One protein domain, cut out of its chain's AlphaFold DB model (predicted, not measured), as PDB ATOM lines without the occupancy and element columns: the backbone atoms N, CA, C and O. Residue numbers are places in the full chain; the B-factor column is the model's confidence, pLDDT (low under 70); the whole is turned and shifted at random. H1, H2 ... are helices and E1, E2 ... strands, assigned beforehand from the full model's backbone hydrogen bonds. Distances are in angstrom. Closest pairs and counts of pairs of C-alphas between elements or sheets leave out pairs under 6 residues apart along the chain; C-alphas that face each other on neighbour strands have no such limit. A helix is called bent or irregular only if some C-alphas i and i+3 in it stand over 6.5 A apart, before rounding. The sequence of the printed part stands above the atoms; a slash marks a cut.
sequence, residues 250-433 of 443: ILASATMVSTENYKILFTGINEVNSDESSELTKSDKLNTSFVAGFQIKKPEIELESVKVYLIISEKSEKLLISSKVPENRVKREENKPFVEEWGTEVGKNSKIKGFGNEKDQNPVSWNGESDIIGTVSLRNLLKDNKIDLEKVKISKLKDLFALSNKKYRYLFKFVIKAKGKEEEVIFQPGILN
ATOM      1  N   ILE A 250     231.533 142.751  69.328       32.34
ATOM      2  CA  ILE A 250     232.820 142.220  68.824       32.34
ATOM      3  C   ILE A 250     232.944 140.705  69.092       32.34
ATOM      4  O   ILE A 250     233.605 139.986  68.346       32.34
ATOM      5  N   LEU A 251     232.263 140.198  70.126       34.28
ATOM      6  CA  LEU A 251     232.171 138.780  70.483       34.28
ATOM      7  C   LEU A 251     230.826 138.124  70.099       34.28
ATOM      8  O   LEU A 251     230.561 136.998  70.534       34.28
ATOM      9  N   ALA A 252     229.969 138.778  69.312       29.09
ATOM     10  CA  ALA A 252     228.683 138.239  68.852       29.09
ATOM     11  C   ALA A 252     228.738 137.768  67.392       29.09
ATOM     12  O   ALA A 252     228.060 136.801  67.033       29.09
ATOM     13  N   SER A 253     229.578 138.408  66.573       35.50
ATOM     14  CA  SER A 253     229.949 137.922  65.243       35.50
ATOM     15  C   SER A 253     231.204 137.043  65.314       35.50
ATOM     16  O   SER A 253     232.105 137.281  66.116       35.50
ATOM     17  N   ALA A 254     231.288 136.014  64.468       47.41
ATOM     18  CA  ALA A 254     232.497 135.201  64.337       47.41
ATOM     19  C   ALA A 254     233.510 135.923  63.430       47.41
ATOM     20  O   ALA A 254     233.700 135.548  62.272       47.41
ATOM     21  N   THR A 255     234.117 137.005  63.929       56.38
ATOM     22  CA  THR A 255     235.098 137.787  63.164       56.38
ATOM     23  C   THR A 255     236.281 136.901  62.758       56.38
ATOM     24  O   THR A 255     237.001 136.365  63.604       56.38
ATOM     25  N   MET A 256     236.470 136.731  61.448       68.56
ATOM     26  CA  MET A 256     237.574 135.961  60.869       68.56
ATOM     27  C   MET A 256     238.902 136.675  61.120       68.56
ATOM     28  O   MET A 256     239.126 137.772  60.602       68.56
ATOM     29  N   VAL A 257     239.795 136.058  61.892       81.19
ATOM     30  CA  VAL A 257     241.097 136.650  62.211       81.19
ATOM     31  C   VAL A 257     241.999 136.617  60.975       81.19
ATOM     32  O   VAL A 257     242.074 135.633  60.238       81.19
ATOM     33  N   SER A 258     242.648 137.749  60.716       84.12
ATOM     34  CA  SER A 258     243.273 138.077  59.436       84.12
ATOM     35  C   SER A 258     244.593 138.794  59.715       84.12
ATOM     36  O   SER A 258     244.592 139.932  60.177       84.12
ATOM     37  N   THR A 259     245.717 138.115  59.487       87.19
ATOM     38  CA  THR A 259     247.077 138.639  59.693       87.19
ATOM     39  C   THR A 259     247.664 139.147  58.374       87.19
ATOM     40  O   THR A 259     246.966 139.205  57.364       87.19
ATOM     41  N   GLU A 260     248.939 139.530  58.331       86.50
ATOM     42  CA  GLU A 260     249.594 139.894  57.066       86.50
ATOM     43  C   GLU A 260     249.686 138.700  56.092       86.50
ATOM     44  O   GLU A 260     249.476 138.854  54.890       86.50
ATOM     45  N   ASN A 261     249.965 137.502  56.617       89.25
ATOM     46  CA  ASN A 261     250.234 136.302  55.823       89.25
ATOM     47  C   ASN A 261     248.994 135.416  55.616       89.25
ATOM     48  O   ASN A 261     248.900 134.737  54.592       89.25
ATOM     49  N   TYR A 262     248.040 135.415  56.556       90.94
ATOM     50  CA  TYR A 262     246.948 134.437  56.596       90.94
ATOM     51  C   TYR A 262     245.579 135.072  56.877       90.94
ATOM     52  O   TYR A 262     245.466 136.149  57.460       90.94
ATOM     53  N   LYS A 263     244.510 134.383  56.478       90.38
ATOM     54  CA  LYS A 263     243.123 134.678  56.865       90.38
ATOM     55  C   LYS A 263     242.460 133.380  57.305       90.38
ATOM     56  O   LYS A 263     242.305 132.479  56.483       90.38
ATOM     57  N   ILE A 264     242.051 133.277  58.566       89.06
ATOM     58  CA  ILE A 264     241.262 132.132  59.030       89.06
ATOM     59  C   ILE A 264     239.917 132.155  58.292       89.06
ATOM     60  O   ILE A 264     239.229 133.173  58.283       89.06
ATOM     61  N   LEU A 265     239.571 131.054  57.627       85.06
ATOM     62  CA  LEU A 265     238.331 130.922  56.857       85.06
ATOM     63  C   LEU A 265     237.213 130.334  57.716       85.06
ATOM     64  O   LEU A 265     236.067 130.752  57.593       85.06
ATOM     65  N   PHE A 266     237.537 129.371  58.580       84.88
ATOM     66  CA  PHE A 266     236.592 128.796  59.532       84.88
ATOM     67  C   PHE A 266     237.295 128.058  60.676       84.88
ATOM     68  O   PHE A 266     238.368 127.471  60.520       84.88
ATOM     69  N   THR A 267     236.604 128.016  61.811       84.31
ATOM     70  CA  THR A 267     236.751 127.006  62.865       84.31
ATOM     71  C   THR A 267     235.348 126.509  63.175       84.31
ATOM     72  O   THR A 267     234.500 127.305  63.581       84.31
ATOM     73  N   GLY A 268     235.079 125.232  62.937       79.06
ATOM     74  CA  GLY A 268     233.738 124.659  62.972       79.06
ATOM     75  C   GLY A 268     233.728 123.232  63.498       79.06
ATOM     76  O   GLY A 268     234.761 122.672  63.861       79.06
ATOM     77  N   ILE A 269     232.537 122.644  63.540       77.81
ATOM     78  CA  ILE A 269     232.325 121.269  63.990       77.81
ATOM     79  C   ILE A 269     231.943 120.413  62.788       77.81
ATOM     80  O   ILE A 269     231.119 120.820  61.972       77.81
ATOM     81  N   ASN A 270     232.548 119.233  62.695       76.38
ATOM     82  CA  ASN A 270     232.183 118.196  61.746       76.38
ATOM     83  C   ASN A 270     231.609 116.986  62.487       76.38
ATOM     84  O   ASN A 270     231.872 116.753  63.669       76.38
ATOM     85  N   GLU A 271     230.820 116.214  61.759       74.25
ATOM     86  CA  GLU A 271     230.185 115.001  62.247       74.25
ATOM     87  C   GLU A 271     230.587 113.825  61.368       74.25
ATOM     88  O   GLU A 271     230.599 113.943  60.137       74.25
ATOM     89  N   VAL A 272     230.920 112.710  62.017       67.19
ATOM     90  CA  VAL A 272     231.386 111.473  61.383       67.19
ATOM     91  C   VAL A 272     230.671 110.280  62.021       67.19
ATOM     92  O   VAL A 272     231.280 109.402  62.632       67.19
ATOM     93  N   ASN A 273     229.344 110.272  61.884       66.81
ATOM     94  CA  ASN A 273     228.575 109.031  61.936       66.81
ATOM     95  C   ASN A 273     228.795 108.345  60.584       66.81
ATOM     96  O   ASN A 273     228.574 108.962  59.545       66.81
ATOM     97  N   SER A 274     229.306 107.118  60.596       52.25
ATOM     98  CA  SER A 274     229.828 106.434  59.406       52.25
ATOM     99  C   SER A 274     228.757 105.822  58.499       52.25
ATOM    100  O   SER A 274     229.037 105.517  57.342       52.25
ATOM    101  N   ASP A 275     227.540 105.653  59.012       54.16
ATOM    102  CA  ASP A 275     226.565 104.712  58.466       54.16
ATOM    103  C   ASP A 275     225.357 105.467  57.883       54.16
ATOM    104  O   ASP A 275     224.279 105.498  58.478       54.16
ATOM    105  N   GLU A 276     225.519 106.070  56.697       54.50
ATOM    106  CA  GLU A 276     224.437 106.773  55.968       54.50
ATOM    107  C   GLU A 276     223.234 105.869  55.614       54.50
ATOM    108  O   GLU A 276     222.171 106.361  55.236       54.50
ATOM    109  N   SER A 277     223.393 104.551  55.741       53.31
ATOM    110  CA  SER A 277     222.360 103.526  55.564       53.31
ATOM    111  C   SER A 277     221.585 103.182  56.844       53.31
ATOM    112  O   SER A 277     220.613 102.429  56.768       53.31
ATOM    113  N   SER A 278     221.998 103.688  58.011       60.66
ATOM    114  CA  SER A 278     221.352 103.399  59.297       60.66
ATOM    115  C   SER A 278     220.214 104.381  59.604       60.66
ATOM    116  O   SER A 278     220.349 105.593  59.435       60.66
ATOM    117  N   GLU A 279     219.066 103.870  60.060       68.31
ATOM    118  CA  GLU A 279     217.956 104.719  60.504       68.31
ATOM    119  C   GLU A 279     218.290 105.336  61.870       68.31
ATOM    120  O   GLU A 279     218.370 104.633  62.878       68.31
ATOM    121  N   LEU A 280     218.494 106.658  61.898       73.19
ATOM    122  CA  LEU A 280     218.831 107.384  63.123       73.19
ATOM    123  C   LEU A 280     217.733 107.233  64.176       73.19
ATOM    124  O   LEU A 280     216.565 107.522  63.919       73.19
ATOM    125  N   THR A 281     218.118 106.897  65.402       74.62
ATOM    126  CA  THR A 281     217.211 106.799  66.546       74.62
ATOM    127  C   THR A 281     217.428 107.948  67.530       74.62
ATOM    128  O   THR A 281     218.508 108.525  67.661       74.62
ATOM    129  N   LYS A 282     216.414 108.261  68.349       75.38
ATOM    130  CA  LYS A 282     216.557 109.262  69.431       75.38
ATOM    131  C   LYS A 282     217.576 108.836  70.509       75.38
ATOM    132  O   LYS A 282     217.829 109.620  71.419       75.38
ATOM    133  N   SER A 283     218.130 107.626  70.442       78.62
ATOM    134  CA  SER A 283     219.161 107.087  71.344       78.62
ATOM    135  C   SER A 283     220.577 107.544  70.977       78.62
ATOM    136  O   SER A 283     221.476 107.474  71.817       78.62
ATOM    137  N   ASP A 284     220.772 107.980  69.732       79.81
ATOM    138  CA  ASP A 284     222.076 107.958  69.077       79.81
ATOM    139  C   ASP A 284     223.064 108.990  69.629       79.81
ATOM    140  O   ASP A 284     222.704 110.014  70.234       79.81
ATOM    141  N   LYS A 285     224.347 108.695  69.408       79.62
ATOM    142  CA  LYS A 285     225.489 109.501  69.833       79.62
ATOM    143  C   LYS A 285     226.282 109.933  68.608       79.62
ATOM    144  O   LYS A 285     226.944 109.124  67.974       79.62
ATOM    145  N   LEU A 286     226.203 111.223  68.328       78.94
ATOM    146  CA  LEU A 286     226.769 111.887  67.169       78.94
ATOM    147  C   LEU A 286     228.286 112.040  67.349       78.94
ATOM    148  O   LEU A 286     228.735 112.814  68.205       78.94
ATOM    149  N   ASN A 287     229.078 111.289  66.586       80.38
ATOM    150  CA  ASN A 287     230.541 111.305  66.654       80.38
ATOM    151  C   ASN A 287     231.077 112.637  66.122       80.38
ATOM    152  O   ASN A 287     230.973 112.947  64.935       80.38
ATOM    153  N   THR A 288     231.654 113.434  67.019       79.06
ATOM    154  CA  THR A 288     231.970 114.847  66.777       79.06
ATOM    155  C   THR A 288     233.475 115.049  66.585       79.06
ATOM    156  O   THR A 288     234.262 114.539  67.381       79.06
ATOM    157  N   SER A 289     233.881 115.836  65.590       84.56
ATOM    158  CA  SER A 289     235.251 116.337  65.361       84.56
ATOM    159  C   SER A 289     235.238 117.856  65.141       84.56
ATOM    160  O   SER A 289     234.192 118.449  64.882       84.56
ATOM    161  N   PHE A 290     236.391 118.518  65.241       86.56
ATOM    162  CA  PHE A 290     236.555 119.896  64.772       86.56
ATOM    163  C   PHE A 290     237.106 119.921  63.347       86.56
ATOM    164  O   PHE A 290     237.910 119.070  62.969       86.56
ATOM    165  N   VAL A 291     236.723 120.942  62.587       88.06
ATOM    166  CA  VAL A 291     237.328 121.297  61.297       88.06
ATOM    167  C   VAL A 291     237.831 122.730  61.338       88.06
ATOM    168  O   VAL A 291     237.173 123.619  61.882       88.06
ATOM    169  N   ALA A 292     239.002 122.961  60.758       90.62
ATOM    170  CA  ALA A 292     239.646 124.265  60.716       90.62
ATOM    171  C   ALA A 292     240.254 124.512  59.334       90.62
ATOM    172  O   ALA A 292     240.762 123.582  58.706       90.62
ATOM    173  N   GLY A 293     240.233 125.760  58.872       92.19
ATOM    174  CA  GLY A 293     240.826 126.124  57.588       92.19
ATOM    175  C   GLY A 293     241.207 127.595  57.500       92.19
ATOM    176  O   GLY A 293     240.580 128.458  58.122       92.19
ATOM    177  N   PHE A 294     242.248 127.886  56.723       92.44
ATOM    178  CA  PHE A 294     242.744 129.238  56.476       92.44
ATOM    179  C   PHE A 294     243.256 129.409  55.042       92.44
ATOM    180  O   PHE A 294     243.731 128.471  54.405       92.44
ATOM    181  N   GLN A 295     243.169 130.638  54.541       91.38
ATOM    182  CA  GLN A 295     243.750 131.077  53.280       91.38
ATOM    183  C   GLN A 295     245.137 131.671  53.535       91.38
ATOM    184  O   GLN A 295     245.328 132.450  54.473       91.38
ATOM    185  N   ILE A 296     246.085 131.338  52.666       91.12
ATOM    186  CA  ILE A 296     247.382 131.994  52.536       91.12
ATOM    187  C   ILE A 296     247.197 133.207  51.618       91.12
ATOM    188  O   ILE A 296     246.628 133.086  50.534       91.12
ATOM    189  N   LYS A 297     247.636 134.390  52.058       87.12
ATOM    190  CA  LYS A 297     247.428 135.652  51.327       87.12
ATOM    191  C   LYS A 297     248.463 135.926  50.239       87.12
ATOM    192  O   LYS A 297     248.142 136.632  49.293       87.12
ATOM    193  N   LYS A 298     249.685 135.410  50.396       83.94
ATOM    194  CA  LYS A 298     250.799 135.615  49.461       83.94
ATOM    195  C   LYS A 298     251.283 134.249  48.943       83.94
ATOM    196  O   LYS A 298     251.544 133.374  49.777       83.94
ATOM    197  N   PRO A 299     251.329 134.004  47.620       73.94
ATOM    198  CA  PRO A 299     251.495 132.658  47.063       73.94
ATOM    199  C   PRO A 299     252.898 132.063  47.262       73.94
ATOM    200  O   PRO A 299     253.052 130.845  47.201       73.94
ATOM    201  N   GLU A 300     253.906 132.883  47.564       81.56
ATOM    202  CA  GLU A 300     255.296 132.467  47.806       81.56
ATOM    203  C   GLU A 300     255.483 131.807  49.187       81.56
ATOM    204  O   GLU A 300     256.558 131.294  49.507       81.56
ATOM    205  N   ILE A 301     254.453 131.825  50.040       87.50
ATOM    206  CA  ILE A 301     254.501 131.247  51.386       87.50
ATOM    207  C   ILE A 301     254.322 129.727  51.309       87.50
ATOM    208  O   ILE A 301     253.225 129.181  51.453       87.50
ATOM    209  N   GLU A 302     255.440 129.023  51.145       89.62
ATOM    210  CA  GLU A 302     255.499 127.585  51.391       89.62
ATOM    211  C   GLU A 302     255.317 127.290  52.889       89.62
ATOM    212  O   GLU A 302     256.176 127.612  53.711       89.62
ATOM    213  N   LEU A 303     254.201 126.655  53.255       93.00
ATOM    214  CA  LEU A 303     254.022 126.070  54.587       93.00
ATOM    215  C   LEU A 303     254.910 124.825  54.758       93.00
ATOM    216  O   LEU A 303     255.144 124.102  53.793       93.00
ATOM    217  N   GLU A 304     255.329 124.541  55.991       94.44
ATOM    218  CA  GLU A 304     256.053 123.315  56.378       94.44
ATOM    219  C   GLU A 304     255.221 122.445  57.329       94.44
ATOM    220  O   GLU A 304     255.143 121.228  57.156       94.44
ATOM    221  N   SER A 305     254.573 123.061  58.326       96.19
ATOM    222  CA  SER A 305     253.655 122.375  59.242       96.19
ATOM    223  C   SER A 305     252.588 123.310  59.811       96.19
ATOM    224  O   SER A 305     252.764 124.530  59.882       96.19
ATOM    225  N   VAL A 306     251.462 122.725  60.214       97.62
ATOM    226  CA  VAL A 306     250.343 123.405  60.872       97.62
ATOM    227  C   VAL A 306     249.927 122.586  62.086       97.62
ATOM    228  O   VAL A 306     249.658 121.385  61.972       97.62
ATOM    229  N   LYS A 307     249.823 123.250  63.238       98.06
ATOM    230  CA  LYS A 307     249.242 122.693  64.462       98.06
ATOM    231  C   LYS A 307     248.048 123.535  64.893       98.06
ATOM    232  O   LYS A 307     248.118 124.762  64.886       98.06
ATOM    233  N   VAL A 308     246.955 122.883  65.274       96.00
ATOM    234  CA  VAL A 308     245.740 123.536  65.779       96.00
ATOM    235  C   VAL A 308     245.444 122.996  67.169       96.00
ATOM    236  O   VAL A 308     245.298 121.788  67.354       96.00
ATOM    237  N   TYR A 309     245.339 123.897  68.139       92.50
ATOM    238  CA  TYR A 309     245.026 123.602  69.532       92.50
ATOM    239  C   TYR A 309     243.682 124.222  69.920       92.50
ATOM    240  O   TYR A 309     243.310 125.287  69.423       92.50
ATOM    241  N   LEU A 310     242.984 123.589  70.858       88.62
ATOM    242  CA  LEU A 310     241.904 124.195  71.627       88.62
ATOM    243  C   LEU A 310     242.460 124.684  72.966       88.62
ATOM    244  O   LEU A 310     243.025 123.884  73.711       88.62
ATOM    245  N   ILE A 311     242.254 125.955  73.305       83.81
ATOM    246  CA  ILE A 311     242.485 126.453  74.664       83.81
ATOM    247  C   ILE A 311     241.297 126.031  75.535       83.81
ATOM    248  O   ILE A 311     240.144 126.290  75.183       83.81
ATOM    249  N   ILE A 312     241.576 125.358  76.653       76.81
ATOM    250  CA  ILE A 312     240.568 124.860  77.605       76.81
ATOM    251  C   ILE A 312     240.648 125.637  78.927       76.81
ATOM    252  O   ILE A 312     239.621 125.900  79.549       76.81
ATOM    253  N   SER A 313     241.851 126.053  79.327       65.25
ATOM    254  CA  SER A 313     242.105 127.012  80.408       65.25
ATOM    255  C   SER A 313     243.435 127.737  80.165       65.25
ATOM    256  O   SER A 313     244.158 127.407  79.226       65.25
ATOM    257  N   GLU A 314     243.814 128.658  81.055       60.59
ATOM    258  CA  GLU A 314     245.130 129.331  81.065       60.59
ATOM    259  C   GLU A 314     246.335 128.389  81.010       60.59
ATOM    260  O   GLU A 314     247.411 128.788  80.571       60.59
ATOM    261  N   LYS A 315     246.172 127.159  81.507       70.25
ATOM    262  CA  LYS A 315     247.259 126.189  81.698       70.25
ATOM    263  C   LYS A 315     247.007 124.869  80.969       70.25
ATOM    264  O   LYS A 315     247.790 123.937  81.125       70.25
ATOM    265  N   SER A 316     245.933 124.773  80.179       74.00
ATOM    266  CA  SER A 316     245.585 123.560  79.438       74.00
ATOM    267  C   SER A 316     245.147 123.858  78.004       74.00
ATOM    268  O   SER A 316     244.090 124.434  77.739       74.00
ATOM    269  N   GLU A 317     245.973 123.403  77.063       86.38
ATOM    270  CA  GLU A 317     245.677 123.358  75.633       86.38
ATOM    271  C   GLU A 317     245.530 121.893  75.203       86.38
ATOM    272  O   GLU A 317     246.315 121.038  75.618       86.38
ATOM    273  N   LYS A 318     244.557 121.584  74.343       88.38
ATOM    274  CA  LYS A 318     244.434 120.271  73.695       88.38
ATOM    275  C   LYS A 318     244.816 120.392  72.226       88.38
ATOM    276  O   LYS A 318     244.129 121.079  71.474       88.38
ATOM    277  N   LEU A 319     245.863 119.685  71.809       93.56
ATOM    278  CA  LEU A 319     246.195 119.504  70.395       93.56
ATOM    279  C   LEU A 319     245.031 118.790  69.681       93.56
ATOM    280  O   LEU A 319     244.553 117.756  70.148       93.56
ATOM    281  N   LEU A 320     244.552 119.376  68.585       92.88
ATOM    282  CA  LEU A 320     243.454 118.860  67.760       92.88
ATOM    283  C   LEU A 320     243.948 118.318  66.421       92.88
ATOM    284  O   LEU A 320     243.418 117.325  65.934       92.88
ATOM    285  N   ILE A 321     244.913 119.017  65.819       96.69
ATOM    286  CA  ILE A 321     245.507 118.694  64.521       96.69
ATOM    287  C   ILE A 321     247.011 118.977  64.613       96.69
ATOM    288  O   ILE A 321     247.391 120.061  65.054       96.69
ATOM    289  N   SER A 322     247.855 118.044  64.175       97.31
ATOM    290  CA  SER A 322     249.281 118.254  63.883       97.31
ATOM    291  C   SER A 322     249.556 117.669  62.509       97.31
ATOM    292  O   SER A 322     249.362 116.472  62.305       97.31
ATOM    293  N   SER A 323     249.965 118.503  61.558       96.19
ATOM    294  CA  SER A 323     250.190 118.079  60.176       96.19
ATOM    295  C   SER A 323     251.409 118.750  59.558       96.19
ATOM    296  O   SER A 323     251.763 119.875  59.921       96.19
ATOM    297  N   LYS A 324     252.044 118.054  58.617       95.06
ATOM    298  CA  LYS A 324     253.277 118.466  57.943       95.06
ATOM    299  C   LYS A 324     253.234 118.162  56.448       95.06
ATOM    300  O   LYS A 324     252.524 117.254  56.007       95.06
ATOM    301  N   VAL A 325     254.034 118.907  55.689       92.44
ATOM    302  CA  VAL A 325     254.330 118.614  54.280       92.44
ATOM    303  C   VAL A 325     254.786 117.152  54.137       92.44
ATOM    304  O   VAL A 325     255.637 116.713  54.914       92.44
ATOM    305  N   PRO A 326     254.257 116.383  53.165       88.31
ATOM    306  CA  PRO A 326     254.743 115.034  52.894       88.31
ATOM    307  C   PRO A 326     256.170 115.068  52.330       88.31
ATOM    308  O   PRO A 326     256.486 115.885  51.470       88.31
ATOM    309  N   GLU A 327     257.023 114.146  52.778       83.56
ATOM    310  CA  GLU A 327     258.450 114.093  52.412       83.56
ATOM    311  C   GLU A 327     258.660 113.977  50.891       83.56
ATOM    312  O   GLU A 327     259.475 114.691  50.311       83.56
ATOM    313  N   ASN A 328     257.836 113.166  50.222       79.31
ATOM    314  CA  ASN A 328     257.848 112.963  48.770       79.31
ATOM    315  C   ASN A 328     256.948 113.968  48.016       79.31
ATOM    316  O   ASN A 328     256.215 113.594  47.098       79.31
ATOM    317  N   ARG A 329     256.948 115.246  48.418       77.69
ATOM    318  CA  ARG A 329     256.130 116.294  47.781       77.69
ATOM    319  C   ARG A 329     256.552 116.530  46.325       77.69
ATOM    320  O   ARG A 329     257.644 117.024  46.046       77.69
ATOM    321  N   VAL A 330     255.638 116.244  45.398       70.94
ATOM    322  CA  VAL A 330     255.777 116.584  43.975       70.94
ATOM    323  C   VAL A 330     255.894 118.107  43.824       70.94
ATOM    324  O   VAL A 330     255.188 118.861  44.499       70.94
ATOM    325  N   LYS A 331     256.781 118.577  42.935       73.19
ATOM    326  CA  LYS A 331     256.878 120.007  42.608       73.19
ATOM    327  C   LYS A 331     255.528 120.492  42.077       73.19
ATOM    328  O   LYS A 331     255.009 119.927  41.118       73.19
ATOM    329  N   ARG A 332     254.972 121.536  42.694       74.62
ATOM    330  CA  ARG A 332     253.735 122.161  42.211       74.62
ATOM    331  C   ARG A 332     254.045 122.930  40.931       74.62
ATOM    332  O   ARG A 332     254.994 123.708  40.908       74.62
ATOM    333  N   GLU A 333     253.249 122.709  39.894       70.50
ATOM    334  CA  GLU A 333     253.312 123.510  38.674       70.50
ATOM    335  C   GLU A 333     252.650 124.872  38.905       70.50
ATOM    336  O   GLU A 333     251.611 124.973  39.564       70.50
ATOM    337  N   GLU A 334     253.266 125.926  38.375       69.31
ATOM    338  CA  GLU A 334     252.806 127.302  38.549       69.31
ATOM    339  C   GLU A 334     251.450 127.539  37.861       69.31
ATOM    340  O   GLU A 334     251.121 126.906  36.858       69.31
ATOM    341  N   ASN A 335     250.628 128.416  38.446       71.38
ATOM    342  CA  ASN A 335     249.272 128.786  38.008       71.38
ATOM    343  C   ASN A 335     248.238 127.649  37.832       71.38
ATOM    344  O   ASN A 335     247.063 127.939  37.585       71.38
ATOM    345  N   LYS A 336     248.599 126.376  38.039       79.94
ATOM    346  CA  LYS A 336     247.674 125.233  37.976       79.94
ATOM    347  C   LYS A 336     246.927 124.986  39.300       79.94
ATOM    348  O   LYS A 336     247.454 125.273  40.380       79.94
ATOM    349  N   PRO A 337     245.696 124.440  39.253       83.31
ATOM    350  CA  PRO A 337     245.021 123.914  40.438       83.31
ATOM    351  C   PRO A 337     245.772 122.699  40.994       83.31
ATOM    352  O   PRO A 337     246.265 121.865  40.237       83.31
ATOM    353  N   PHE A 338     245.802 122.554  42.318       85.50
ATOM    354  CA  PHE A 338     246.381 121.384  42.982       85.50
ATOM    355  C   PHE A 338     245.636 121.054  44.275       85.50
ATOM    356  O   PHE A 338     245.108 121.943  44.945       85.50
ATOM    357  N   VAL A 339     245.644 119.778  44.659       88.31
ATOM    358  CA  VAL A 339     245.291 119.314  46.007       88.31
ATOM    359  C   VAL A 339     246.425 118.416  46.479       88.31
ATOM    360  O   VAL A 339     246.820 117.492  45.773       88.31
ATOM    361  N   GLU A 340     246.966 118.713  47.652       90.06
ATOM    362  CA  GLU A 340     248.103 118.025  48.255       90.06
ATOM    363  C   GLU A 340     247.686 117.622  49.677       90.06
ATOM    364  O   GLU A 340     247.580 118.463  50.572       90.06
ATOM    365  N   GLU A 341     247.368 116.338  49.857       92.75
ATOM    366  CA  GLU A 341     247.073 115.751  51.170       92.75
ATOM    367  C   GLU A 341     248.367 115.704  52.008       92.75
ATOM    368  O   GLU A 341     249.463 115.485  51.484       92.75
ATOM    369  N   TRP A 342     248.256 115.962  53.310       93.69
ATOM    370  CA  TRP A 342     249.386 116.175  54.218       93.69
ATOM    371  C   TRP A 342     249.527 115.061  55.252       93.69
ATOM    372  O   TRP A 342     248.541 114.533  55.774       93.69
ATOM    373  N   GLY A 343     250.778 114.761  55.613       90.38
ATOM    374  CA  GLY A 343     251.084 113.828  56.693       90.38
ATOM    375  C   GLY A 343     250.504 114.357  58.000       90.38
ATOM    376  O   GLY A 343     250.879 115.440  58.446       90.38
ATOM    377  N   THR A 344     249.567 113.617  58.588       91.94
ATOM    378  CA  THR A 344     248.819 114.038  59.777       91.94
ATOM    379  C   THR A 344     249.208 113.135  60.947       91.94
ATOM    380  O   THR A 344     249.030 111.925  60.888       91.94
ATOM    381  N   GLU A 345     249.808 113.725  61.979       93.12
ATOM    382  CA  GLU A 345     250.323 113.040  63.178       93.12
ATOM    383  C   GLU A 345     249.284 113.009  64.309       93.12
ATOM    384  O   GLU A 345     249.307 112.125  65.161       93.12
ATOM    385  N   VAL A 346     248.376 113.990  64.311       92.31
ATOM    386  CA  VAL A 346     247.171 114.077  65.151       92.31
ATOM    387  C   VAL A 346     246.078 114.696  64.282       92.31
ATOM    388  O   VAL A 346     246.357 115.681  63.593       92.31
ATOM    389  N   GLY A 347     244.859 114.166  64.312       90.56
ATOM    390  CA  GLY A 347     243.794 114.498  63.365       90.56
ATOM    391  C   GLY A 347     243.591 113.427  62.288       90.56
ATOM    392  O   GLY A 347     244.465 112.607  62.023       90.56
ATOM    393  N   LYS A 348     242.424 113.458  61.634       89.62
ATOM    394  CA  LYS A 348     242.033 112.467  60.613       89.62
ATOM    395  C   LYS A 348     242.579 112.788  59.229       89.62
ATOM    396  O   LYS A 348     242.848 111.885  58.446       89.62
ATOM    397  N   ASN A 349     242.628 114.073  58.889       90.56
ATOM    398  CA  ASN A 349     243.071 114.559  57.589       90.56
ATOM    399  C   ASN A 349     243.562 116.008  57.682       90.56
ATOM    400  O   ASN A 349     243.140 116.784  58.541       90.56
ATOM    401  N   SER A 350     244.443 116.363  56.756       95.25
ATOM    402  CA  SER A 350     244.953 117.708  56.529       95.25
ATOM    403  C   SER A 350     245.320 117.819  55.058       95.25
ATOM    404  O   SER A 350     245.886 116.879  54.503       95.25
ATOM    405  N   LYS A 351     245.053 118.963  54.429       93.25
ATOM    406  CA  LYS A 351     245.452 119.222  53.046       93.25
ATOM    407  C   LYS A 351     245.561 120.684  52.697       93.25
ATOM    408  O   LYS A 351     244.875 121.539  53.258       93.25
ATOM    409  N   ILE A 352     246.372 120.939  51.681       91.44
ATOM    410  CA  ILE A 352     246.521 122.243  51.053       91.44
ATOM    411  C   ILE A 352     246.001 122.190  49.610       91.44
ATOM    412  O   ILE A 352     246.266 121.243  48.866       91.44
ATOM    413  N   LYS A 353     245.216 123.197  49.219       88.25
ATOM    414  CA  LYS A 353     244.598 123.319  47.893       88.25
ATOM    415  C   LYS A 353     244.884 124.687  47.286       88.25
ATOM    416  O   LYS A 353     244.561 125.699  47.905       88.25
ATOM    417  N   GLY A 354     245.404 124.703  46.060       85.50
ATOM    418  CA  GLY A 354     245.385 125.858  45.158       85.50
ATOM    419  C   GLY A 354     244.299 125.689  44.095       85.50
ATOM    420  O   GLY A 354     243.964 124.565  43.716       85.50
ATOM    421  N   PHE A 355     243.726 126.793  43.616       73.56
ATOM    422  CA  PHE A 355     242.602 126.767  42.667       73.56
ATOM    423  C   PHE A 355     243.023 127.043  41.217       73.56
ATOM    424  O   PHE A 355     242.244 126.765  40.308       73.56
ATOM    425  N   GLY A 356     244.254 127.512  41.003       65.38
ATOM    426  CA  GLY A 356     244.768 127.929  39.701       65.38
ATOM    427  C   GLY A 356     244.295 129.327  39.286       65.38
ATOM    428  O   GLY A 356     243.458 129.923  39.966       65.38
ATOM    429  N   ASN A 357     244.850 129.800  38.164       63.31
ATOM    430  CA  ASN A 357     244.624 131.054  37.415       63.31
ATOM    431  C   ASN A 357     245.835 131.991  37.384       63.31
ATOM    432  O   ASN A 357     246.488 132.228  38.395       63.31
ATOM    433  N   GLU A 358     246.029 132.609  36.217       53.25
ATOM    434  CA  GLU A 358     247.042 133.633  35.916       53.25
ATOM    435  C   GLU A 358     246.702 135.025  36.484       53.25
ATOM    436  O   GLU A 358     247.502 135.945  36.379       53.25
ATOM    437  N   LYS A 359     245.506 135.210  37.066       55.88
ATOM    438  CA  LYS A 359     245.025 136.507  37.575       55.88
ATOM    439  C   LYS A 359     245.188 136.625  39.092       55.88
ATOM    440  O   LYS A 359     244.238 136.426  39.851       55.88
ATOM    441  N   ASP A 360     246.419 136.936  39.492       52.41
ATOM    442  CA  ASP A 360     246.878 137.666  40.693       52.41
ATOM    443  C   ASP A 360     246.461 137.235  42.116       52.41
ATOM    444  O   ASP A 360     247.018 137.766  43.075       52.41
ATOM    445  N   GLN A 361     245.522 136.304  42.325       56.62
ATOM    446  CA  GLN A 361     245.061 135.948  43.685       56.62
ATOM    447  C   GLN A 361     244.888 134.447  43.974       56.62
ATOM    448  O   GLN A 361     244.296 134.129  45.002       56.62
ATOM    449  N   ASN A 362     245.388 133.537  43.117       61.53
ATOM    450  CA  ASN A 362     245.251 132.063  43.218       61.53
ATOM    451  C   ASN A 362     245.258 131.554  44.687       61.53
ATOM    452  O   ASN A 362     246.329 131.399  45.283       61.53
ATOM    453  N   PRO A 363     244.078 131.330  45.305       74.31
ATOM    454  CA  PRO A 363     243.964 131.374  46.759       74.31
ATOM    455  C   PRO A 363     244.335 130.029  47.378       74.31
ATOM    456  O   PRO A 363     243.486 129.162  47.595       74.31
ATOM    457  N   VAL A 364     245.620 129.856  47.682       87.19
ATOM    458  CA  VAL A 364     246.106 128.663  48.377       87.19
ATOM    459  C   VAL A 364     245.486 128.609  49.776       87.19
ATOM    460  O   VAL A 364     245.565 129.560  50.550       87.19
ATOM    461  N   SER A 365     244.853 127.487  50.107       90.56
ATOM    462  CA  SER A 365     244.142 127.283  51.373       90.56
ATOM    463  C   SER A 365     244.561 125.978  52.037       90.56
ATOM    464  O   SER A 365     244.664 124.948  51.372       90.56
ATOM    465  N   TRP A 366     244.791 126.015  53.348       94.38
ATOM    466  CA  TRP A 366     244.986 124.831  54.184       94.38
ATOM    467  C   TRP A 366     243.686 124.510  54.919       94.38
ATOM    468  O   TRP A 366     242.998 125.418  55.389       94.38
ATOM    469  N   ASN A 367     243.349 123.228  55.023       93.75
ATOM    470  CA  ASN A 367     242.176 122.729  55.737       93.75
ATOM    471  C   ASN A 367     242.536 121.419  56.448       93.75
ATOM    472  O   ASN A 367     243.256 120.599  55.877       93.75
ATOM    473  N   GLY A 368     241.993 121.179  57.639       93.12
ATOM    474  CA  GLY A 368     242.167 119.912  58.349       93.12
ATOM    475  C   GLY A 368     241.028 119.580  59.309       93.12
ATOM    476  O   GLY A 368     240.257 120.452  59.724       93.12
ATOM    477  N   GLU A 369     240.945 118.303  59.669       92.06
ATOM    478  CA  GLU A 369     239.949 117.735  60.573       92.06
ATOM    479  C   GLU A 369     240.619 117.011  61.749       92.06
ATOM    480  O   GLU A 369     241.502 116.171  61.565       92.06
ATOM    481  N   SER A 370     240.156 117.288  62.970       90.94
ATOM    482  CA  SER A 370     240.607 116.584  64.172       90.94
ATOM    483  C   SER A 370     240.050 115.165  64.267       90.94
ATOM    484  O   SER A 370     239.022 114.824  63.679       90.94
ATOM    485  N   ASP A 371     240.641 114.368  65.152       89.75
ATOM    486  CA  ASP A 371     240.034 113.130  65.639       89.75
ATOM    487  C   ASP A 371     238.683 113.378  66.327       89.75
ATOM    488  O   ASP A 371     238.268 114.521  66.558       89.75
ATOM    489  N   ILE A 372     237.977 112.294  66.661       86.19
ATOM    490  CA  ILE A 372     236.720 112.376  67.411       86.19
ATOM    491  C   ILE A 372     237.017 112.939  68.811       86.19
ATOM    492  O   ILE A 372     237.684 112.315  69.636       86.19
ATOM    493  N   ILE A 373     236.525 114.148  69.082       78.12
ATOM    494  CA  ILE A 373     236.770 114.894  70.328       78.12
ATOM    495  C   ILE A 373     235.776 114.547  71.443       78.12
ATOM    496  O   ILE A 373     236.030 114.867  72.607       78.12
ATOM    497  N   GLY A 374     234.645 113.934  71.091       78.06
ATOM    498  CA  GLY A 374     233.529 113.620  71.978       78.06
ATOM    499  C   GLY A 374     232.273 113.229  71.195       78.06
ATOM    500  O   GLY A 374     232.325 113.049  69.977       78.06
ATOM    501  N   THR A 375     231.141 113.108  71.894       76.38
ATOM    502  CA  THR A 375     229.870 112.673  71.290       76.38
ATOM    503  C   THR A 375     228.688 113.487  71.799       76.38
ATOM    504  O   THR A 375     228.527 113.625  73.014       76.38
ATOM    505  N   VAL A 376     227.798 113.935  70.915       75.56
ATOM    506  CA  VAL A 376     226.548 114.610  71.312       75.56
ATOM    507  C   VAL A 376     225.378 113.632  71.284       75.56
ATOM    508  O   VAL A 376     225.247 112.853  70.355       75.56
ATOM    509  N   SER A 377     224.494 113.659  72.285       76.88
ATOM    510  CA  SER A 377     223.256 112.870  72.220       76.88
ATOM    511  C   SER A 377     222.251 113.530  71.277       76.88
ATOM    512  O   SER A 377     221.817 114.659  71.538       76.88
ATOM    513  N   LEU A 378     221.818 112.803  70.243       78.50
ATOM    514  CA  LEU A 378     220.802 113.265  69.293       78.50
ATOM    515  C   LEU A 378     219.503 113.653  70.017       78.50
ATOM    516  O   LEU A 378     218.909 114.687  69.718       78.50
ATOM    517  N   ARG A 379     219.122 112.904  71.063       79.81
ATOM    518  CA  ARG A 379     217.973 113.216  71.936       79.81
ATOM    519  C   ARG A 379     218.000 114.634  72.489       79.81
ATOM    520  O   ARG A 379     216.959 115.279  72.566       79.81
ATOM    521  N   ASN A 380     219.172 115.080  72.936       77.06
ATOM    522  CA  ASN A 380     219.328 116.369  73.597       77.06
ATOM    523  C   ASN A 380     219.397 117.489  72.560       77.06
ATOM    524  O   ASN A 380     218.746 118.510  72.743       77.06
ATOM    525  N   LEU A 381     220.092 117.259  71.443       75.06
ATOM    526  CA  LEU A 381     220.172 118.211  70.338       75.06
ATOM    527  C   LEU A 381     218.799 118.463  69.690       75.06
ATOM    528  O   LEU A 381     218.443 119.612  69.445       75.06
ATOM    529  N   LEU A 382     217.986 117.422  69.484       76.56
ATOM    530  CA  LEU A 382     216.602 117.556  69.010       76.56
ATOM    531  C   LEU A 382     215.723 118.328  70.009       76.56
ATOM    532  O   LEU A 382     214.991 119.233  69.612       76.56
ATOM    533  N   LYS A 383     215.818 118.009  71.309       76.94
ATOM    534  CA  LYS A 383     215.056 118.687  72.376       76.94
ATOM    535  C   LYS A 383     215.410 120.167  72.506       76.94
ATOM    536  O   LYS A 383     214.504 120.994  72.545       76.94
ATOM    537  N   ASP A 384     216.700 120.494  72.554       70.19
ATOM    538  CA  ASP A 384     217.196 121.870  72.693       70.19
ATOM    539  C   ASP A 384     216.804 122.758  71.497       70.19
ATOM    540  O   ASP A 384     216.663 123.974  71.645       70.19
ATOM    541  N   ASN A 385     216.575 122.143  70.333       69.38
ATOM    542  CA  ASN A 385     216.126 122.801  69.108       69.38
ATOM    543  C   ASN A 385     214.609 122.751  68.857       69.38
ATOM    544  O   ASN A 385     214.134 123.437  67.957       69.38
ATOM    545  N   LYS A 386     213.841 121.955  69.617       76.19
ATOM    546  CA  LYS A 386     212.421 121.638  69.345       76.19
ATOM    547  C   LYS A 386     212.190 121.009  67.954       76.19
ATOM    548  O   LYS A 386     211.212 121.331  67.282       76.19
ATOM    549  N   ILE A 387     213.090 120.125  67.517       73.50
ATOM    550  CA  ILE A 387     213.038 119.474  66.196       73.50
ATOM    551  C   ILE A 387     212.580 118.018  66.321       73.50
ATOM    552  O   ILE A 387     213.071 117.264  67.163       73.50
ATOM    553  N   ASP A 388     211.665 117.607  65.441       73.19
ATOM    554  CA  ASP A 388     211.228 116.217  65.314       73.19
ATOM    555  C   ASP A 388     212.229 115.402  64.490       73.19
ATOM    556  O   ASP A 388     212.643 115.823  63.411       73.19
ATOM    557  N   LEU A 389     212.574 114.203  64.971       72.44
ATOM    558  CA  LEU A 389     213.523 113.300  64.303       72.44
ATOM    559  C   LEU A 389     213.119 112.982  62.852       72.44
ATOM    560  O   LEU A 389     213.967 113.002  61.973       72.44
ATOM    561  N   GLU A 390     211.825 112.786  62.587       70.19
ATOM    562  CA  GLU A 390     211.267 112.511  61.249       70.19
ATOM    563  C   GLU A 390     211.547 113.623  60.217       70.19
ATOM    564  O   GLU A 390     211.475 113.396  59.010       70.19
ATOM    565  N   LYS A 391     211.888 114.837  60.674       66.44
ATOM    566  CA  LYS A 391     212.243 115.983  59.822       66.44
ATOM    567  C   LYS A 391     213.754 116.085  59.573       66.44
ATOM    568  O   LYS A 391     214.181 116.889  58.743       66.44
ATOM    569  N   VAL A 392     214.570 115.281  60.262       67.81
ATOM    570  CA  VAL A 392     216.035 115.281  60.160       67.81
ATOM    571  C   VAL A 392     216.495 114.178  59.214       67.81
ATOM    572  O   VAL A 392     216.504 112.999  59.553       67.81
ATOM    573  N   LYS A 393     216.944 114.573  58.020       65.19
ATOM    574  CA  LYS A 393     217.709 113.686  57.136       65.19
ATOM    575  C   LYS A 393     219.152 113.586  57.635       65.19
ATOM    576  O   LYS A 393     219.709 114.592  58.064       65.19
ATOM    577  N   ILE A 394     219.775 112.414  57.492       61.69
ATOM    578  CA  ILE A 394     221.175 112.153  57.886       61.69
ATOM    579  C   ILE A 394     222.131 113.182  57.252       61.69
ATOM    580  O   ILE A 394     222.981 113.756  57.925       61.69
ATOM    581  N   SER A 395     221.909 113.534  55.983       57.88
ATOM    582  CA  SER A 395     222.682 114.556  55.261       57.88
ATOM    583  C   SER A 395     222.527 115.997  55.782       57.88
ATOM    584  O   SER A 395     223.247 116.880  55.326       57.88
ATOM    585  N   LYS A 396     221.624 116.248  56.741       63.34
ATOM    586  CA  LYS A 396     221.406 117.539  57.423       63.34
ATOM    587  C   LYS A 396     221.740 117.509  58.918       63.34
ATOM    588  O   LYS A 396     221.452 118.457  59.644       63.34
ATOM    589  N   LEU A 397     222.351 116.433  59.403       63.84
ATOM    590  CA  LEU A 397     222.670 116.262  60.822       63.84
ATOM    591  C   LEU A 397     223.720 117.291  61.299       63.84
ATOM    592  O   LEU A 397     223.607 117.842  62.392       63.84
ATOM    593  N   LYS A 398     224.611 117.716  60.391       62.28
ATOM    594  CA  LYS A 398     225.546 118.840  60.583       62.28
ATOM    595  C   LYS A 398     224.828 120.190  60.761       62.28
ATOM    596  O   LYS A 398     225.210 120.971  61.634       62.28
ATOM    597  N   ASP A 399     223.747 120.434  60.014       65.19
ATOM    598  CA  ASP A 399     222.899 121.631  60.165       65.19
ATOM    599  C   ASP A 399     222.220 121.658  61.547       65.19
ATOM    600  O   ASP A 399     222.006 122.725  62.124       65.19
ATOM    601  N   LEU A 400     221.915 120.487  62.117       64.12
ATOM    602  CA  LEU A 400     221.256 120.353  63.419       64.12
ATOM    603  C   LEU A 400     222.091 120.951  64.565       64.12
ATOM    604  O   LEU A 400     221.535 121.437  65.553       64.12
ATOM    605  N   PHE A 401     223.419 120.987  64.415       64.69
ATOM    606  CA  PHE A 401     224.292 121.754  65.300       64.69
ATOM    607  C   PHE A 401     224.174 123.259  65.047       64.69
ATOM    608  O   PHE A 401     224.010 124.012  66.003       64.69
ATOM    609  N   ALA A 402     224.183 123.723  63.794       61.44
ATOM    610  CA  ALA A 402     224.043 125.147  63.462       61.44
ATOM    611  C   ALA A 402     222.733 125.780  63.987       61.44
ATOM    612  O   ALA A 402     222.697 126.983  64.238       61.44
ATOM    613  N   LEU A 403     221.695 124.977  64.240       60.34
ATOM    614  CA  LEU A 403     220.403 125.433  64.768       60.34
ATOM    615  C   LEU A 403     220.365 125.681  66.293       60.34
ATOM    616  O   LEU A 403     219.479 126.402  66.748       60.34
ATOM    617  N   SER A 404     221.309 125.142  67.083       62.09
ATOM    618  CA  SER A 404     221.264 125.231  68.559       62.09
ATOM    619  C   SER A 404     221.185 126.665  69.081       62.09
ATOM    620  O   SER A 404     222.071 127.490  68.856       62.09
ATOM    621  N   ASN A 405     220.187 126.926  69.925       61.19
ATOM    622  CA  ASN A 405     220.094 128.177  70.680       61.19
ATOM    623  C   ASN A 405     221.187 128.304  71.768       61.19
ATOM    624  O   ASN A 405     221.404 129.392  72.302       61.19
ATOM    625  N   LYS A 406     221.885 127.211  72.116       68.44
ATOM    626  CA  LYS A 406     222.951 127.202  73.131       68.44
ATOM    627  C   LYS A 406     224.315 127.430  72.482       68.44
ATOM    628  O   LYS A 406     224.950 126.491  72.006       68.44
ATOM    629  N   LYS A 407     224.773 128.682  72.513       71.06
ATOM    630  CA  LYS A 407     226.100 129.103  72.044       71.06
ATOM    631  C   LYS A 407     227.163 128.888  73.126       71.06
ATOM    632  O   LYS A 407     227.023 129.393  74.237       71.06
ATOM    633  N   TYR A 408     228.245 128.196  72.785       74.12
ATOM    634  CA  TYR A 408     229.420 127.990  73.633       74.12
ATOM    635  C   TYR A 408     230.637 128.659  72.993       74.12
ATOM    636  O   TYR A 408     230.833 128.591  71.778       74.12
ATOM    637  N   ARG A 409     231.449 129.333  73.810       75.94
ATOM    638  CA  ARG A 409     232.651 130.038  73.357       75.94
ATOM    639  C   ARG A 409     233.862 129.112  73.454       75.94
ATOM    640  O   ARG A 409     234.069 128.478  74.485       75.94
ATOM    641  N   TYR A 410     234.655 129.077  72.395       80.38
ATOM    642  CA  TYR A 410     235.899 128.324  72.281       80.38
ATOM    643  C   TYR A 410     236.996 129.242  71.740       80.38
ATOM    644  O   TYR A 410     236.712 130.173  70.987       80.38
ATOM    645  N   LEU A 411     238.249 128.971  72.096       84.88
ATOM    646  CA  LEU A 411     239.404 129.696  71.573       84.88
ATOM    647  C   LEU A 411     240.347 128.694  70.907       84.88
ATOM    648  O   LEU A 411     240.887 127.802  71.562       84.88
ATOM    649  N   PHE A 412     240.513 128.826  69.596       88.62
ATOM    650  CA  PHE A 412     241.437 128.017  68.811       88.62
ATOM    651  C   PHE A 412     242.768 128.751  68.677       88.62
ATOM    652  O   PHE A 412     242.795 129.960  68.455       88.62
ATOM    653  N   LYS A 413     243.872 128.017  68.779       92.38
ATOM    654  CA  LYS A 413     245.236 128.515  68.593       92.38
ATOM    655  C   LYS A 413     245.865 127.755  67.435       92.38
ATOM    656  O   LYS A 413     246.154 126.565  67.545       92.38
ATOM    657  N   PHE A 414     246.057 128.446  66.322       95.12
ATOM    658  CA  PHE A 414     246.842 127.970  65.192       95.12
ATOM    659  C   PHE A 414     248.311 128.298  65.456       95.12
ATOM    660  O   PHE A 414     248.627 129.413  65.869       95.12
ATOM    661  N   VAL A 415     249.199 127.347  65.191       96.62
ATOM    662  CA  VAL A 415     250.647 127.549  65.095       96.62
ATOM    663  C   VAL A 415     251.038 127.131  63.684       96.62
ATOM    664  O   VAL A 415     250.918 125.959  63.321       96.62
ATOM    665  N   ILE A 416     251.419 128.108  62.864       96.62
ATOM    666  CA  ILE A 416     251.681 127.935  61.435       96.62
ATOM    667  C   ILE A 416     253.175 128.136  61.197       96.62
ATOM    668  O   ILE A 416     253.701 129.231  61.401       96.62
ATOM    669  N   LYS A 417     253.858 127.087  60.739       96.50
ATOM    670  CA  LYS A 417     255.266 127.136  60.347       96.50
ATOM    671  C   LYS A 417     255.366 127.224  58.827       96.50
ATOM    672  O   LYS A 417     254.821 126.381  58.113       96.50
ATOM    673  N   ALA A 418     256.098 128.223  58.346       94.12
ATOM    674  CA  ALA A 418     256.426 128.399  56.937       94.12
ATOM    675  C   ALA A 418     257.943 128.398  56.712       94.12
ATOM    676  O   ALA A 418     258.728 128.769  57.592       94.12
ATOM    677  N   LYS A 419     258.336 127.988  55.509       91.75
ATOM    678  CA  LYS A 419     259.719 127.793  55.081       91.75
ATOM    679  C   LYS A 419     260.499 129.098  55.139       91.75
ATOM    680  O   LYS A 419     260.058 130.121  54.621       91.75
ATOM    681  N   GLY A 420     261.642 129.070  55.821       91.06
ATOM    682  CA  GLY A 420     262.471 130.260  56.051       91.06
ATOM    683  C   GLY A 420     261.843 131.339  56.950       91.06
ATOM    684  O   GLY A 420     262.413 132.421  57.057       91.06
ATOM    685  N   LYS A 421     260.700 131.080  57.603       91.44
ATOM    686  CA  LYS A 421     260.018 132.024  58.509       91.44
ATOM    687  C   LYS A 421     259.961 131.493  59.947       91.44
ATOM    688  O   LYS A 421     260.087 130.292  60.192       91.44
ATOM    689  N   GLU A 422     259.761 132.388  60.912       91.19
ATOM    690  CA  GLU A 422     259.375 132.007  62.280       91.19
ATOM    691  C   GLU A 422     257.951 131.417  62.313       91.19
ATOM    692  O   GLU A 422     257.197 131.531  61.346       91.19
ATOM    693  N   GLU A 423     257.570 130.782  63.425       93.19
ATOM    694  CA  GLU A 423     256.190 130.321  63.619       93.19
ATOM    695  C   GLU A 423     255.234 131.510  63.819       93.19
ATOM    696  O   GLU A 423     255.457 132.396  64.651       93.19
ATOM    697  N   GLU A 424     254.128 131.524  63.075       92.06
ATOM    698  CA  GLU A 424     253.051 132.489  63.264       92.06
ATOM    699  C   GLU A 424     251.930 131.864  64.100       92.06
ATOM    700  O   GLU A 424     251.295 130.891  63.694       92.06
ATOM    701  N   VAL A 425     251.700 132.428  65.288       91.81
ATOM    702  CA  VAL A 425     250.629 132.004  66.198       91.81
ATOM    703  C   VAL A 425     249.413 132.906  66.005       91.81
ATOM    704  O   VAL A 425     249.528 134.126  66.123       91.81
ATOM    705  N   ILE A 426     248.251 132.309  65.729       89.62
ATOM    706  CA  ILE A 426     246.981 133.014  65.511       89.62
ATOM    707  C   ILE A 426     245.922 132.448  66.454       89.62
ATOM    708  O   ILE A 426     245.648 131.248  66.444       89.62
ATOM    709  N   PHE A 427     245.295 133.317  67.243       87.88
ATOM    710  CA  PHE A 427     244.161 132.965  68.093       87.88
ATOM    711  C   PHE A 427     242.847 133.311  67.380       87.88
ATOM    712  O   PHE A 427     242.620 134.475  67.063       87.88
ATOM    713  N   GLN A 428     241.984 132.323  67.141       85.25
ATOM    714  CA  GLN A 428     240.648 132.499  66.561       85.25
ATOM    715  C   GLN A 428     239.577 132.194  67.622       85.25
ATOM    716  O   GLN A 428     239.466 131.040  68.053       85.25
ATOM    717  N   PRO A 429     238.746 133.170  68.030       81.06
ATOM    718  CA  PRO A 429     237.542 132.878  68.796       81.06
ATOM    719  C   PRO A 429     236.517 132.156  67.907       81.06
ATOM    720  O   PRO A 429     236.235 132.585  66.788       81.06
ATOM    721  N   GLY A 430     235.946 131.067  68.415       73.81
ATOM    722  CA  GLY A 430     234.861 130.318  67.786       73.81
ATOM    723  C   GLY A 430     233.627 130.295  68.685       73.81
ATOM    724  O   GLY A 430     233.727 130.039  69.885       73.81
ATOM    725  N   ILE A 431     232.451 130.545  68.111       73.06
ATOM    726  CA  ILE A 431     231.165 130.396  68.802       73.06
ATOM    727  C   ILE A 431     230.491 129.169  68.206       73.06
ATOM    728  O   ILE A 431     230.089 129.190  67.046       73.06
ATOM    729  N   LEU A 432     230.420 128.089  68.980       72.31
ATOM    730  CA  LEU A 432     229.962 126.788  68.506       72.31
ATOM    731  C   LEU A 432     228.829 126.271  69.383       72.31
ATOM    732  O   LEU A 432     228.759 126.506  70.586       72.31
ATOM    733  N   ASN A 433     227.927 125.534  68.760       66.62
ATOM    734  CA  ASN A 433     226.584 125.287  69.273       66.62
ATOM    735  C   ASN A 433     226.440 124.020  70.144       66.62
ATOM    736  O   ASN A 433     225.339 123.542  70.428       66.62
TER     737      ASN A 433
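AT A GLANCE: This is residues 250 to 433 of the 443 residues of an uncharacterized protein of Leptotrichia sp. oral taxon 498 (UniProt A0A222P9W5). Two twisted sheets lie face to face as a sandwich, their strands crossed at 48 degrees, and two short helices, H1 and H2, sit at one end of the long axis. One sheet, E1 E2 E5 E7 E8 E9, is branched at E2; the other runs E6 E4 E3 E10 E11, all antiparallel, and E5 of the first runs on into E6 of the second. The printed part has 184 residues with eleven named strands and two named helices, in the order E1 to E9, H1, H2, E10, E11. It is mostly strand and compact, with a radius of gyration of the C-alphas of 18.2 A and spans of 51 by 40 by 31 A.

HOW THE PARTS SIT: Start at the hairpin of E1, residues 262 to 271, and E2, residues 285 to 296, where N 268 and O 291 are 2.8 A apart. On the other side of E2 from E1 find E8, residues 365 to 369, with N 292 and O 368 at 3.0 A, and E9, residues 374 to 377, with N 286 and O 376 at 2.8 A. E7, residues 349 to 355, forms a hairpin with E8, N 351 and O 367 at 2.8 A, and neighbours E5, residues 337 to 341, N 340 and O 352 at 2.9 A. In the second sheet, E3, residues 303 to 313, and E4, residues 316 to 324, form a hairpin, N 308 and O 321 at 2.9 A; E4 bends by 55 degrees at residue 320. E6, residues 343 to 346, neighbours E4, N 345 and O 322 at 2.8 A. E10, residues 408 to 418, neighbours E3, N 309 and O 413 at 2.9 A, and forms a hairpin with E11, residues 424 to 432, N 412 and O 428 at 2.9 A. Between the sheets, the closest C-alphas of E1 and E11, Thr 267 and Gly 430, are 6.2 A apart. H2, residues 394 to 402, is over E1 at a height over the sheet of 8.9 A; it is irregular, C-alphas 395 and 398 being 7.4 A apart. H1, residues 378 to 385, only grazes that sheet. Every O i to N i+4 pair is within hydrogen-bond range in H1, but 1 of 5 in H2, with 5 of 6 O i to N i+3 pairs.

IN THESE COORDINATES: Find C-alpha 262 at (246.948, 134.437, 56.596), where E1 begins its 26.3 A. E2 is 35.8 A long, E3 28.5 A and E10 31.8 A; E11 ends at C-alpha 432, (229.962, 126.788, 68.506).

THE WHOLE: The farthest C-alphas, Glu 390 and Gly 420, are 54.4 A apart. The printed part has no cut; the links E1 to E2 and E4 to E5 are long. Mean pLDDT of the printed part is 78.9, with 43 residues under 70, among them 391 to 406.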